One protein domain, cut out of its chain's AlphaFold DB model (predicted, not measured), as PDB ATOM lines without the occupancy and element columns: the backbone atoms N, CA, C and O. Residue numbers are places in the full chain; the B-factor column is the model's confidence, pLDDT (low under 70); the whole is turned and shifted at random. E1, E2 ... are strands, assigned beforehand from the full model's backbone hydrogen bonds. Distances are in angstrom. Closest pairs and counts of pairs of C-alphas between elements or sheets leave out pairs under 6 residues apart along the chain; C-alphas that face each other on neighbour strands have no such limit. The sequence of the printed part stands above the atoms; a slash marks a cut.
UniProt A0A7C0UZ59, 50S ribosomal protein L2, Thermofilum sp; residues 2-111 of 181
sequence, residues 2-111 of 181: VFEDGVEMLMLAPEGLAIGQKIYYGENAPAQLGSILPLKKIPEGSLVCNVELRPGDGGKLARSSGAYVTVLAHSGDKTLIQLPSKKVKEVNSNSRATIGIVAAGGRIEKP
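What this domain is: This is residues 2 to 111 of the 181 residues of the protein "50S ribosomal protein L2" of Thermofilum sp (UniProt A0A7C0UZ59). This domain has little regular structure: a small sheet of six short strands, curled like part of a barrel, sits among long loops, with residues 4 to 9 sticking out. Of 110 printed residues, 27 are in strands E1 to E6, with no named helix; the class is all strand. The antiparallel order is E1, E6, E2, E3, E4, E5. It is compact, with a radius of gyration of the C-alphas of 13.6 A, spanning 43 by 36 by 21 A.

How they stand to each other: Edge strand E1, residues 36 to 38, is antiparallel to E6, residues 96 to 99; N 37 and O 97 are 3.0 A apart. E2, residues 47 to 49, E3, 69 to 75, E4, 78 to 82, and E5, 88 to 92, form a meander, each strand the antiparallel neighbour of the one before. Its hairpins have N 48 and O 69, N 80 and O 73, and N 79 and O 91 each 2.8 A apart. E6 and E2 are antiparallel, with N 49 and O 98 at 2.8 A.

Where its parts are: E1 begins at C-alpha 36 (97.925, 58.246, 64.640). E3 is 16.9 A long, E5 13.5 A. E6 ends at C-alpha 99 (99.659, 63.498, 68.183).

The domain as a whole: The printed part has no cut. The E2 to E3 link is long. No printed residue is under 70 in pLDDT.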
ATOM      1  N   VAL A   2     106.565  48.174  64.667       92.06
ATOM      2  CA  VAL A   2     106.053  46.863  64.264       92.06
ATOM      3  C   VAL A   2     104.656  46.758  64.856       92.06
ATOM      4  O   VAL A   2     104.496  46.965  66.061       92.06
ATOM      5  N   PHE A   3     103.654  46.556  64.008       89.81
ATOM      6  CA  PHE A   3     102.278  46.335  64.444       89.81
ATOM      7  C   PHE A   3     102.069  44.871  64.846       89.81
ATOM      8  O   PHE A   3     102.872  44.007  64.501       89.81
ATOM      9  N   GLU A   4     100.981  44.592  65.563       90.06
ATOM     10  CA  GLU A   4     100.635  43.235  66.015       90.06
ATOM     11  C   GLU A   4     100.464  42.257  64.839       90.06
ATOM     12  O   GLU A   4     100.848  41.097  64.945       90.06
ATOM     13  N   ASP A   5     100.028  42.757  63.679       90.75
ATOM     14  CA  ASP A   5      99.867  41.988  62.435       90.75
ATOM     15  C   ASP A   5     101.201  41.689  61.710       90.75
ATOM     16  O   ASP A   5     101.209  41.193  60.584       90.75
ATOM     17  N   GLY A   6     102.347  42.051  62.301       91.12
ATOM     18  CA  GLY A   6     103.684  41.863  61.720       91.12
ATOM     19  C   GLY A   6     104.083  42.901  60.665       91.12
ATOM     20  O   GLY A   6     105.195  42.856  60.141       91.12
ATOM     21  N   VAL A   7     103.211  43.866  60.356       92.00
ATOM     22  CA  VAL A   7     103.511  44.946  59.407       92.00
ATOM     23  C   VAL A   7     104.472  45.953  60.034       92.00
ATOM     24  O   VAL A   7     104.230  46.489  61.119       92.00
ATOM     25  N   GLU A   8     105.542  46.271  59.312       92.69
ATOM     26  CA  GLU A   8     106.487  47.311  59.702       92.69
ATOM     27  C   GLU A   8     106.153  48.647  59.036       92.69
ATOM     28  O   GLU A   8     105.926  48.738  57.829       92.69
ATOM     29  N   MET A   9     106.167  49.722  59.823       90.25
ATOM     30  CA  MET A   9     105.949  51.078  59.332       90.25
ATOM     31  C   MET A   9     106.995  52.045  59.878       90.25
ATOM     32  O   MET A   9     107.269  52.110  61.084       90.25
ATOM     33  N   LEU A  10     107.529  52.871  58.979       91.75
ATOM     34  CA  LEU A  10     108.270  54.070  59.341       91.75
ATOM     35  C   LEU A  10     107.281  55.199  59.632       91.75
ATOM     36  O   LEU A  10     106.456  55.554  58.792       91.75
ATOM     37  N   MET A  11     107.391  55.789  60.818       91.00
ATOM     38  CA  MET A  11     106.598  56.948  61.211       91.00
ATOM     39  C   MET A  11     107.505  58.134  61.522       91.00
ATOM     40  O   MET A  11     108.673  57.968  61.878       91.00
ATOM     41  N   LEU A  12     106.952  59.341  61.422       93.56
ATOM     42  CA  LEU A  12     107.628  60.519  61.941       93.56
ATOM     43  C   LEU A  12     107.547  60.491  63.469       93.56
ATOM     44  O   LEU A  12     106.451  60.468  64.018       93.56
ATOM     45  N   ALA A  13     108.698  60.484  64.135       94.44
ATOM     46  CA  ALA A  13     108.753  60.426  65.588       94.44
ATOM     47  C   ALA A  13     108.360  61.783  66.204       94.44
ATOM     48  O   ALA A  13     109.031  62.790  65.927       94.44
ATOM     49  N   PRO A  14     107.305  61.838  67.034       95.38
ATOM     50  CA  PRO A  14     107.083  62.977  67.895       95.38
ATOM     51  C   PRO A  14     108.077  62.984  69.059       95.38
ATOM     52  O   PRO A  14     108.678  61.971  69.418       95.38
ATOM     53  N   GLU A  15     108.266  64.159  69.636       95.12
ATOM     54  CA  GLU A  15     109.075  64.358  70.828       95.12
ATOM     55  C   GLU A  15     108.502  63.578  72.017       95.12
ATOM     56  O   GLU A  15     107.292  63.568  72.216       95.12
ATOM     57  N   GLY A  16     109.370  62.923  72.794       92.44
ATOM     58  CA  GLY A  16     108.983  62.116  73.958       92.44
ATOM     59  C   GLY A  16     108.680  60.645  73.662       92.44
ATOM     60  O   GLY A  16     108.399  59.899  74.595       92.44
ATOM     61  N   LEU A  17     108.762  60.206  72.401       93.12
ATOM     62  CA  LEU A  17     108.566  58.801  72.048       93.12
ATOM     63  C   LEU A  17     109.799  57.955  72.408       93.12
ATOM     64  O   LEU A  17     110.928  58.328  72.078       93.12
ATOM     65  N   ALA A  18     109.582  56.811  73.060       92.75
ATOM     66  CA  ALA A  18     110.642  55.907  73.514       92.75
ATOM     67  C   ALA A  18     110.506  54.491  72.927       92.75
ATOM     68  O   ALA A  18     109.439  54.072  72.479       92.75
ATOM     69  N   ILE A  19     111.606  53.733  72.938       93.44
ATOM     70  CA  ILE A  19     111.605  52.325  72.520       93.44
ATOM     71  C   ILE A  19     110.719  51.518  73.481       93.44
ATOM     72  O   ILE A  19     110.797  51.694  74.692       93.44
ATOM     73  N   GLY A  20     109.874  50.638  72.937       90.06
ATOM     74  CA  GLY A  20     108.944  49.809  73.715       90.06
ATOM     75  C   GLY A  20     107.615  50.492  74.058       90.06
ATOM     76  O   GLY A  20     106.711  49.840  74.578       90.06
ATOM     77  N   GLN A  21     107.453  51.778  73.734       90.25
ATOM     78  CA  GLN A  21     106.177  52.465  73.902       90.25
ATOM     79  C   GLN A  21     105.136  51.933  72.907       90.25
ATOM     80  O   GLN A  21     105.405  51.807  71.710       90.25
ATOM     81  N   LYS A  22     103.926  51.649  73.402       90.44
ATOM     82  CA  LYS A  22     102.795  51.250  72.559       90.44
ATOM     83  C   LYS A  22     102.295  52.452  71.761       90.44
ATOM     84  O   LYS A  22     102.026  53.507  72.332       90.44
ATOM     85  N   ILE A  23     102.171  52.277  70.451       91.94
ATOM     86  CA  ILE A  23     101.644  53.279  69.524       91.94
ATOM     87  C   ILE A  23     100.353  52.733  68.944       91.94
ATOM     88  O   ILE A  23     100.299  51.580  68.524       91.94
ATOM     89  N   TYR A  24      99.336  53.581  68.885       92.50
ATOM     90  CA  TYR A  24      98.039  53.208  68.350       92.50
ATOM     91  C   TYR A  24      97.799  53.876  67.001       92.50
ATOM     92  O   TYR A  24      98.171  55.032  66.778       92.50
ATOM     93  N   TYR A  25      97.158  53.142  66.101       91.69
ATOM     94  CA  TYR A  25      96.826  53.593  64.760       91.69
ATOM     95  C   TYR A  25      95.362  53.278  64.467       91.69
ATOM     96  O   TYR A  25      94.946  52.129  64.585       91.69
ATOM     97  N   GLY A  26      94.588  54.285  64.067       90.31
ATOM     98  CA  GLY A  26      93.196  54.102  63.650       90.31
ATOM     99  C   GLY A  26      92.216  55.005  64.389       90.31
ATOM    100  O   GLY A  26      92.594  55.794  65.244       90.31
ATOM    101  N   GLU A  27      90.935  54.913  64.033       89.56
ATOM    102  CA  GLU A  27      89.896  55.825  64.532       89.56
ATOM    103  C   GLU A  27      89.540  55.613  66.013       89.56
ATOM    104  O   GLU A  27      89.214  56.575  66.704       89.56
ATOM    105  N   ASN A  28      89.641  54.379  66.510       90.06
ATOM    106  CA  ASN A  28      89.310  54.022  67.894       90.06
ATOM    107  C   ASN A  28      90.524  54.075  68.837       90.06
ATOM    108  O   ASN A  28      90.447  53.622  69.976       90.06
ATOM    109  N   ALA A  29      91.659  54.588  68.361       89.75
ATOM    110  CA  ALA A  29      92.866  54.689  69.163       89.75
ATOM    111  C   ALA A  29      92.719  55.753  70.272       89.75
ATOM    112  O   ALA A  29      92.078  56.788  70.071       89.75
ATOM    113  N   PRO A  30      93.338  55.555  71.448       91.25
ATOM    114  CA  PRO A  30      93.386  56.593  72.462       91.25
ATOM    115  C   PRO A  30      94.252  57.767  71.984       91.25
ATOM    116  O   PRO A  30      95.308  57.579  71.365       91.25
ATOM    117  N   ALA A  31      93.818  58.987  72.311       90.81
ATOM    118  CA  ALA A  31      94.524  60.231  72.007       90.81
ATOM    119  C   ALA A  31      95.764  60.407  72.902       90.81
ATOM    120  O   ALA A  31      95.794  61.226  73.817       90.81
ATOM    121  N   GLN A  32      96.787  59.594  72.649       93.06
ATOM    122  CA  GLN A  32      98.067  59.595  73.352       93.06
ATOM    123  C   GLN A  32      99.186  60.108  72.445       93.06
ATOM    124  O   GLN A  32      99.071  60.110  71.218       93.06
ATOM    125  N   LEU A  33     100.289  60.538  73.056       93.38
ATOM    126  CA  LEU A  33     101.496  60.942  72.340       93.38
ATOM    127  C   LEU A  33     101.972  59.814  71.410       93.38
ATOM    128  O   LEU A  33     102.144  58.681  71.853       93.38
ATOM    129  N   GLY A  34     102.198  60.122  70.132       92.25
ATOM    130  CA  GLY A  34     102.592  59.115  69.139       92.25
ATOM    131  C   GLY A  34     101.439  58.420  68.426       92.25
ATOM    132  O   GLY A  34     101.667  57.891  67.338       92.25
ATOM    133  N   SER A  35     100.213  58.469  68.953       94.25
ATOM    134  CA  SER A  35      99.054  57.874  68.283       94.25
ATOM    135  C   SER A  35      98.747  58.572  66.957       94.25
ATOM    136  O   SER A  35      98.875  59.795  66.827       94.25
ATOM    137  N   ILE A  36      98.313  57.785  65.975       95.25
ATOM    138  CA  ILE A  36      97.925  58.246  64.640       95.25
ATOM    139  C   ILE A  36      96.407  58.128  64.510       95.25
ATOM    140  O   ILE A  36      95.859  57.026  64.444       95.25
ATOM    141  N   LEU A  37      95.742  59.280  64.455       95.38
ATOM    142  CA  LEU A  37      94.288  59.417  64.530       95.38
ATOM    143  C   LEU A  37      93.764  60.290  63.383       95.38
ATOM    144  O   LEU A  37      94.477  61.188  62.926       95.38
ATOM    145  N   PRO A  38      92.523  60.074  62.911       95.75
ATOM    146  CA  PRO A  38      91.851  61.043  62.054       95.75
ATOM    147  C   PRO A  38      91.576  62.333  62.840       95.75
ATOM    148  O   PRO A  38      91.244  62.281  64.026       95.75
ATOM    149  N   LEU A  39      91.675  63.487  62.176       95.19
ATOM    150  CA  LEU A  39      91.525  64.804  62.803       95.19
ATOM    151  C   LEU A  39      90.216  64.932  63.593       95.19
ATOM    152  O   LEU A  39      90.247  65.486  64.682       95.19
ATOM    153  N   LYS A  40      89.108  64.350  63.116       94.62
ATOM    154  CA  LYS A  40      87.803  64.352  63.810       94.62
ATOM    155  C   LYS A  40      87.814  63.775  65.232       94.62
ATOM    156  O   LYS A  40      86.883  64.026  65.987       94.62
ATOM    157  N   LYS A  41      88.795  62.932  65.571       94.31
ATOM    158  CA  LYS A  41      88.919  62.289  66.892       94.31
ATOM    159  C   LYS A  41      89.932  62.978  67.797       94.31
ATOM    160  O   LYS A  41      90.012  62.650  68.976       94.31
ATOM    161  N   ILE A  42      90.733  63.885  67.249       95.12
ATOM    162  CA  ILE A  42      91.758  64.584  68.014       95.12
ATOM    163  C   ILE A  42      91.091  65.762  68.727       95.12
ATOM    164  O   ILE A  42      90.447  66.550  68.048       95.12
ATOM    165  N   PRO A  43      91.256  65.929  70.049       94.38
ATOM    166  CA  PRO A  43      90.671  67.059  70.762       94.38
ATOM    167  C   PRO A  43      91.169  68.408  70.237       94.38
ATOM    168  O   PRO A  43      92.354  68.570  69.916       94.38
ATOM    169  N   GLU A  44      90.287  69.400  70.225       95.50
ATOM    170  CA  GLU A  44      90.637  70.787  69.918       95.50
ATOM    171  C   GLU A  44      91.717  71.308  70.883       95.50
ATOM    172  O   GLU A  44      91.807  70.900  72.040       95.50
ATOM    173  N   GLY A  45      92.602  72.172  70.393       94.69
ATOM    174  CA  GLY A  45      93.772  72.660  71.129       94.69
ATOM    175  C   GLY A  45      94.973  71.708  71.129       94.69
ATOM    176  O   GLY A  45      96.082  72.136  71.460       94.69
ATOM    177  N   SER A  46      94.806  70.452  70.703       95.44
ATOM    178  CA  SER A  46      95.912  69.492  70.642       95.44
ATOM    179  C   SER A  46      96.980  69.902  69.626       95.44
ATOM    180  O   SER A  46      96.694  70.431  68.544       95.44
ATOM    181  N   LEU A  47      98.234  69.597  69.965       96.50
ATOM    182  CA  LEU A  47      99.378  69.746  69.074       96.50
ATOM    183  C   LEU A  47      99.590  68.446  68.302       96.50
ATOM    184  O   LEU A  47      99.733  67.376  68.893       96.50
ATOM    185  N   VAL A  48      99.620  68.547  66.979       96.88
ATOM    186  CA  VAL A  48      99.770  67.406  66.077       96.88
ATOM    187  C   VAL A  48     100.863  67.661  65.047       96.88
ATOM    188  O   VAL A  48     101.149  68.800  64.674       96.88
ATOM    189  N   CYS A  49     101.463  66.599  64.530       96.81
ATOM    190  CA  CYS A  49     102.446  66.649  63.461       96.81
ATOM    191  C   CYS A  49     102.113  65.646  62.351       96.81
ATOM    192  O   CYS A  49     101.203  64.827  62.470       96.81
ATOM    193  N   ASN A  50     102.825  65.760  61.226       96.62
ATOM    194  CA  ASN A  50     102.626  64.917  60.045       96.62
ATOM    195  C   ASN A  50     101.168  64.864  59.532       96.62
ATOM    196  O   ASN A  50     100.676  63.807  59.146       96.62
ATOM    197  N   VAL A  51     100.472  66.005  59.520       96.50
ATOM    198  CA  VAL A  51      99.054  66.073  59.127       96.50
ATOM    199  C   VAL A  51      98.895  65.823  57.627       96.50
ATOM    200  O   VAL A  51      99.606  66.420  56.803       96.50
ATOM    201  N   GLU A  52      97.949  64.960  57.270       96.56
ATOM    202  CA  GLU A  52      97.550  64.689  55.891       96.56
ATOM    203  C   GLU A  52      96.823  65.893  55.275       96.56
ATOM    204  O   GLU A  52      95.943  66.496  55.889       96.56
ATOM    205  N   LEU A  53      97.172  66.268  54.043       94.62
ATOM    206  CA  LEU A  53      96.447  67.316  53.319       94.62
ATOM    207  C   LEU A  53      95.155  66.766  52.705       94.62
ATOM    208  O   LEU A  53      94.143  67.465  52.659       94.62
ATOM    209  N   ARG A  54      95.211  65.526  52.223       94.44
ATOM    210  CA  ARG A  54      94.071  64.734  51.764       94.44
ATOM    211  C   ARG A  54      94.062  63.410  52.525       94.44
ATOM    212  O   ARG A  54      95.150  62.867  52.725       94.44
ATOM    213  N   PRO A  55      92.887  62.870  52.887       94.88
ATOM    214  CA  PRO A  55      92.811  61.579  53.559       94.88
ATOM    215  C   PRO A  55      93.602  60.517  52.788       94.88
ATOM    216  O   PRO A  55      93.392  60.343  51.587       94.88
ATOM    217  N   GLY A  56      94.545  59.853  53.456       91.88
ATOM    218  CA  GLY A  56      95.363  58.799  52.849       91.88
ATOM    219  C   GLY A  56      96.696  59.240  52.235       91.88
ATOM    220  O   GLY A  56      97.435  58.386  51.751       91.88
ATOM    221  N   ASP A  57      97.055  60.527  52.248       92.75
ATOM    222  CA  ASP A  57      98.262  61.015  51.553       92.75
ATOM    223  C   ASP A  57      99.607  60.781  52.284       92.75
ATOM    224  O   ASP A  57     100.671  61.161  51.764       92.75
ATOM    225  N   GLY A  58      99.563  60.170  53.476       87.62
ATOM    226  CA  GLY A  58     100.728  59.788  54.282       87.62
ATOM    227  C   GLY A  58     101.376  60.930  55.075       87.62
ATOM    228  O   GLY A  58     102.440  60.740  55.671       87.62
ATOM    229  N   GLY A  59     100.763  62.115  55.084       92.62
ATOM    230  CA  GLY A  59     101.202  63.268  55.860       92.62
ATOM    231  C   GLY A  59     102.069  64.222  55.040       92.62
ATOM    232  O   GLY A  59     103.083  63.847  54.433       92.62
ATOM    233  N   LYS A  60     101.681  65.501  55.014       95.19
ATOM    234  CA  LYS A  60     102.349  66.557  54.223       95.19
ATOM    235  C   LYS A  60     102.717  67.784  55.045       95.19
ATOM    236  O   LYS A  60     103.670  68.483  54.700       95.19
ATOM    237  N   LEU A  61     101.978  68.068  56.113       95.81
ATOM    238  CA  LEU A  61     102.117  69.294  56.896       95.81
ATOM    239  C   LEU A  61     102.857  69.021  58.213       95.81
ATOM    240  O   LEU A  61     102.741  67.941  58.780       95.81
ATOM    241  N   ALA A  62     103.626  70.011  58.685       95.25
ATOM    242  CA  ALA A  62     104.426  69.947  59.918       95.25
ATOM    243  C   ALA A  62     105.256  68.660  60.062       95.25
ATOM    244  O   ALA A  62     105.039  67.851  60.958       95.25
ATOM    245  N   ARG A  63     106.218  68.488  59.145       95.56
ATOM    246  CA  ARG A  63     107.132  67.331  59.109       95.56
ATOM    247  C   ARG A  63     108.578  67.645  59.489       95.56
ATOM    248  O   ARG A  63     109.392  66.742  59.631       95.56
ATOM    249  N   SER A  64     108.932  68.924  59.577       94.38
ATOM    250  CA  SER A  64     110.285  69.347  59.939       94.38
ATOM    251  C   SER A  64     110.499  69.289  61.450       94.38
ATOM    252  O   SER A  64     109.546  69.441  62.202       94.38
ATOM    253  N   SER A  65     111.757  69.166  61.873       94.88
ATOM    254  CA  SER A  65     112.181  69.194  63.281       94.88
ATOM    255  C   SER A  65     111.499  70.311  64.086       94.88
ATOM    256  O   SER A  65     111.599  71.476  63.681       94.88
ATOM    257  N   GLY A  66     110.828  69.970  65.188       94.31
ATOM    258  CA  GLY A  66     110.125  70.917  66.064       94.31
ATOM    259  C   GLY A  66     108.863  71.561  65.474       94.31
ATOM    260  O   GLY A  66     108.314  72.481  66.074       94.31
ATOM    261  N   ALA A  67     108.405  71.149  64.288       96.12
ATOM    262  CA  ALA A  67     107.168  71.675  63.722       96.12
ATOM    263  C   ALA A  67     105.946  70.987  64.331       96.12
ATOM    264  O   ALA A  67     105.958  69.791  64.609       96.12
ATOM    265  N   TYR A  68     104.867  71.747  64.459       96.50
ATOM    266  CA  TYR A  68     103.573  71.252  64.898       96.50
ATOM    267  C   TYR A  68     102.454  72.069  64.258       96.50
ATOM    268  O   TYR A  68     102.662  73.160  63.718       96.50
ATOM    269  N   VAL A  69     101.262  71.511  64.308       97.00
ATOM    270  CA  VAL A  69     100.001  72.118  63.918       97.00
ATOM    271  C   VAL A  69      99.105  72.096  65.142       97.00
ATOM    272  O   VAL A  69      99.085  71.111  65.873       97.00
ATOM    273  N   THR A  70      98.358  73.169  65.356       97.12
ATOM    274  CA  THR A  70      97.340  73.211  66.408       97.12
ATOM    275  C   THR A  70      95.982  72.960  65.777       97.12
ATOM    276  O   THR A  70      95.622  73.627  64.802       97.12
ATOM    277  N   VAL A  71      95.240  71.994  66.310       96.81
ATOM    278  CA  VAL A  71      93.834  71.779  65.947       96.81
ATOM    279  C   VAL A  71      93.018  72.889  66.601       96.81
ATOM    280  O   VAL A  71      93.102  73.065  67.810       96.81
ATOM    281  N   LEU A  72      92.294  73.684  65.815       96.25
ATOM    282  CA  LEU A  72      91.529  74.817  66.343       96.25
ATOM    283  C   LEU A  72      90.081  74.436  66.621       96.25
ATOM    284  O   LEU A  72      89.612  74.659  67.725       96.25
ATOM    285  N   ALA A  73      89.395  73.915  65.606       95.81
ATOM    286  CA  ALA A  73      87.985  73.573  65.699       95.81
ATOM    287  C   ALA A  73      87.604  72.509  64.669       95.81
ATOM    288  O   ALA A  73      88.164  72.481  63.562       95.81
ATOM    289  N   HIS A  74      86.609  71.693  64.997       94.56
ATOM    290  CA  HIS A  74      85.964  70.788  64.049       94.56
ATOM    291  C   HIS A  74      84.657  71.396  63.530       94.56
ATOM    292  O   HIS A  74      83.806  71.839  64.293       94.56
ATOM    293  N   SER A  75      84.484  71.419  62.211       91.44
ATOM    294  CA  SER A  75      83.294  71.938  61.539       91.44
ATOM    295  C   SER A  75      82.818  70.924  60.501       91.44
ATOM    296  O   SER A  75      83.268  70.915  59.352       91.44
ATOM    297  N   GLY A  76      81.936  70.020  60.935       90.31
ATOM    298  CA  GLY A  76      81.432  68.919  60.112       90.31
ATOM    299  C   GLY A  76      82.568  68.097  59.490       90.31
ATOM    300  O   GLY A  76      83.465  67.607  60.180       90.31
ATOM    301  N   ASP A  77      82.573  68.011  58.160       93.44
ATOM    302  CA  ASP A  77      83.569  67.253  57.387       93.44
ATOM    303  C   ASP A  77      84.940  67.931  57.273       93.44
ATOM    304  O   ASP A  77      85.862  67.387  56.650       93.44
ATOM    305  N   LYS A  78      85.107  69.123  57.853       95.69
ATOM    306  CA  LYS A  78      86.366  69.867  57.838       95.69
ATOM    307  C   LYS A  78      86.851  70.194  59.243       95.69
ATOM    308  O   LYS A  78      86.085  70.463  60.156       95.69
ATOM    309  N   THR A  79      88.163  70.225  59.402       96.25
ATOM    310  CA  THR A  79      88.845  70.642  60.622       96.25
ATOM    311  C   THR A  79      89.708  71.860  60.313       96.25
ATOM    312  O   THR A  79      90.481  71.872  59.346       96.25
ATOM    313  N   LEU A  80      89.569  72.897  61.133       96.94
ATOM    314  CA  LEU A  80      90.399  74.090  61.085       96.94
ATOM    315  C   LEU A  80      91.695  73.824  61.835       96.94
ATOM    316  O   LEU A  80      91.697  73.493  63.019       96.94
ATOM    317  N   ILE A  81      92.812  74.005  61.139       96.69
ATOM    318  CA  ILE A  81      94.140  73.810  61.699       96.69
ATOM    319  C   ILE A  81      94.988  75.071  61.557       96.69
ATOM    320  O   ILE A  81      94.949  75.765  60.535       96.69
ATOM    321  N   GLN A  82      95.808  75.359  62.564       97.31
ATOM    322  CA  GLN A  82      96.809  76.417  62.504       97.31
ATOM    323  C   GLN A  82      98.172  75.832  62.127       97.31
ATOM    324  O   GLN A  82      98.758  75.039  62.859       97.31
ATOM    325  N   LEU A  83      98.697  76.244  60.974       96.31
ATOM    326  CA  LEU A  83     100.016  75.827  60.496       96.31
ATOM    327  C   LEU A  83     101.146  76.487  61.312       96.31
ATOM    328  O   LEU A  83     100.952  77.598  61.806       96.31
ATOM    329  N   PRO A  84     102.386  75.946  61.291       94.31
ATOM    330  CA  PRO A  84     103.559  76.604  61.891       94.31
ATOM    331  C   PRO A  84     103.796  78.041  61.385       94.31
ATOM    332  O   PRO A  84     104.385  78.887  62.052       94.31
ATOM    333  N   SER A  85     103.310  78.346  60.174       93.38
ATOM    334  CA  SER A  85     103.342  79.693  59.586       93.38
ATOM    335  C   SER A  85     102.348  80.685  60.215       93.38
ATOM    336  O   SER A  85     102.342  81.857  59.826       93.38
ATOM    337  N   LYS A  86     101.532  80.234  61.178       93.19
ATOM    338  CA  LYS A  86     100.360  80.898  61.776       93.19
ATOM    339  C   LYS A  86      99.165  81.083  60.835       93.19
ATOM    340  O   LYS A  86      98.183  81.709  61.213       93.19
ATOM    341  N   LYS A  87      99.228  80.550  59.610       95.50
ATOM    342  CA  LYS A  87      98.077  80.526  58.700       95.50
ATOM    343  C   LYS A  87      97.073  79.481  59.168       95.50
ATOM    344  O   LYS A  87      97.463  78.342  59.416       95.50
ATOM    345  N   VAL A  88      95.805  79.870  59.225       96.31
ATOM    346  CA  VAL A  88      94.691  78.941  59.419       96.31
ATOM    347  C   VAL A  88      94.352  78.304  58.078       96.31
ATOM    348  O   VAL A  88      94.363  78.977  57.043       96.31
ATOM    349  N   LYS A  89      94.125  76.995  58.084       95.00
ATOM    350  CA  LYS A  89      93.772  76.219  56.901       95.00
ATOM    351  C   LYS A  89      92.697  75.200  57.257       95.00
ATOM    352  O   LYS A  89      92.776  74.567  58.302       95.00
ATOM    353  N   GLU A  90      91.739  75.020  56.360       95.75
ATOM    354  CA  GLU A  90      90.771  73.926  56.418       95.75
ATOM    355  C   GLU A  90      91.363  72.655  55.806       95.75
ATOM    356  O   GLU A  90      91.957  72.687  54.719       95.75
ATOM    357  N   VAL A  91      91.189  71.535  56.496       95.94
ATOM    358  CA  VAL A  91      91.571  70.192  56.043       95.94
ATOM    359  C   VAL A  91      90.391  69.249  56.269       95.94
ATOM    360  O   VAL A  91      89.563  69.504  57.133       95.94
ATOM    361  N   ASN A  92      90.277  68.180  55.484       96.38
ATOM    362  CA  ASN A  92      89.227  67.181  55.680       96.38
ATOM    363  C   ASN A  92      89.355  66.519  57.067       96.38
ATOM    364  O   ASN A  92      90.453  66.141  57.470       96.38
ATOM    365  N   SER A  93      88.248  66.349  57.785       95.56
ATOM    366  CA  SER A  93      88.226  65.772  59.136       95.56
ATOM    367  C   SER A  93      88.649  64.293  59.190       95.56
ATOM    368  O   SER A  93      89.073  63.813  60.243       95.56
ATOM    369  N   ASN A  94      88.597  63.572  58.064       95.69
ATOM    370  CA  ASN A  94      89.111  62.202  57.939       95.69
ATOM    371  C   ASN A  94      90.621  62.141  57.649       95.69
ATOM    372  O   ASN A  94      91.194  61.053  57.679       95.69
ATOM    373  N   SER A  95      91.282  63.272  57.372       96.00
ATOM    374  CA  SER A  95      92.744  63.314  57.269       96.00
ATOM    375  C   SER A  95      93.375  62.873  58.584       96.00
ATOM    376  O   SER A  95      92.919  63.270  59.656       96.00
ATOM    377  N   ARG A  96      94.438  62.075  58.516       95.50
ATOM    378  CA  ARG A  96      95.149  61.591  59.704       95.50
ATOM    379  C   ARG A  96      96.242  62.553  60.149       95.50
ATOM    380  O   ARG A  96      96.809  63.302  59.351       95.50
ATOM    381  N   ALA A  97      96.550  62.510  61.435       96.44
ATOM    382  CA  ALA A  97      97.663  63.219  62.037       96.44
ATOM    383  C   ALA A  97      98.255  62.398  63.186       96.44
ATOM    384  O   ALA A  97      97.576  61.567  63.789       96.44
ATOM    385  N   THR A  98      99.525  62.646  63.492       96.12
ATOM    386  CA  THR A  98     100.196  62.078  64.663       96.12
ATOM    387  C   THR A  98     100.106  63.072  65.813       96.12
ATOM    388  O   THR A  98     100.429  64.246  65.632       96.12
ATOM    389  N   ILE A  99      99.696  62.631  66.998       95.94
ATOM    390  CA  ILE A  99      99.659  63.498  68.183       95.94
ATOM    391  C   ILE A  99     101.085  63.781  68.666       95.94
ATOM    392  O   ILE A  99     101.879  62.859  68.868       95.94
ATOM    393  N   GLY A 100     101.386  65.062  68.877       95.62
ATOM    394  CA  GLY A 100     102.670  65.555  69.366       95.62
ATOM    395  C   GLY A 100     103.373  66.517  68.407       95.62
ATOM    396  O   GLY A 100     102.920  66.798  67.296       95.62
ATOM    397  N   ILE A 101     104.517  67.022  68.859       96.56
ATOM    398  CA  ILE A 101     105.424  67.894  68.100       96.56
ATOM    399  C   ILE A 101     106.497  67.017  67.456       96.56
ATOM    400  O   ILE A 101     106.927  66.051  68.075       96.56
ATOM    401  N   VAL A 102     106.967  67.332  66.243       97.00
ATOM    402  CA  VAL A 102     108.080  66.576  65.634       97.00
ATOM    403  C   VAL A 102     109.328  66.673  66.508       97.00
ATOM    404  O   VAL A 102     109.743  67.779  66.859       97.00
ATOM    405  N   ALA A 103     109.974  65.537  66.772       96.31
ATOM    406  CA  ALA A 103     111.188  65.475  67.576       96.31
ATOM    407  C   ALA A 103     112.341  66.349  67.031       96.31
ATOM    408  O   ALA A 103     112.324  66.856  65.900       96.31
ATOM    409  N   ALA A 104     113.384  66.489  67.854       94.19
ATOM    410  CA  ALA A 104     114.553  67.328  67.587       94.19
ATOM    411  C   ALA A 104     114.212  68.825  67.441       94.19
ATOM    412  O   ALA A 104     114.756  69.526  66.575       94.19
ATOM    413  N   GLY A 105     113.319  69.319  68.308       93.25
ATOM    414  CA  GLY A 105     113.134  70.750  68.549       93.25
ATOM    415  C   GLY A 105     114.456  71.461  68.882       93.25
ATOM    416  O   GLY A 105     115.461  70.833  69.207       93.25
ATOM    417  N   GLY A 106     114.505  72.783  68.702       92.56
ATOM    418  CA  GLY A 106     115.688  73.589  69.050       92.56
ATOM    419  C   GLY A 106     116.905  73.438  68.123       92.56
ATOM    420  O   GLY A 106     117.887  74.161  68.267       92.56
ATOM    421  N   ARG A 107     116.859  72.585  67.085       93.69
ATOM    422  CA  ARG A 107     117.984  72.385  66.138       93.69
ATOM    423  C   ARG A 107     118.553  73.688  65.548       93.69
ATOM    424  O   ARG A 107     119.729  73.742  65.200       93.69
ATOM    425  N   ILE A 108     117.715  74.712  65.377       92.75
ATOM    426  CA  ILE A 108     118.091  76.010  64.793       92.75
ATOM    427  C   ILE A 108     118.762  76.971  65.783       92.75
ATOM    428  O   ILE A 108     119.345  77.957  65.343       92.75
ATOM    429  N   GLU A 109     118.681  76.701  67.086       94.56
ATOM    430  CA  GLU A 109     119.233  77.568  68.134       94.56
ATOM    431  C   GLU A 109     120.760  77.523  68.142       94.56
ATOM    432  O   GLU A 109     121.423  78.530  68.379       94.56
ATOM    433  N   LYS A 110     121.333  76.363  67.803       94.56
ATOM    434  CA  LYS A 110     122.779  76.195  67.680       94.56
ATOM    435  C   LYS A 110     123.288  76.822  66.374       94.56
ATOM    436  O   LYS A 110     122.981  76.310  65.293       94.56
ATOM    437  N   PRO A 111     124.149  77.856  66.425       95.62
ATOM    438  CA  PRO A 111     124.758  78.406  65.221       95.62
ATOM    439  C   PRO A 111     125.762  77.421  64.601       95.62
ATOM    440  O   PRO A 111     126.397  76.611  65.281       95.62
TER     441      PRO A 111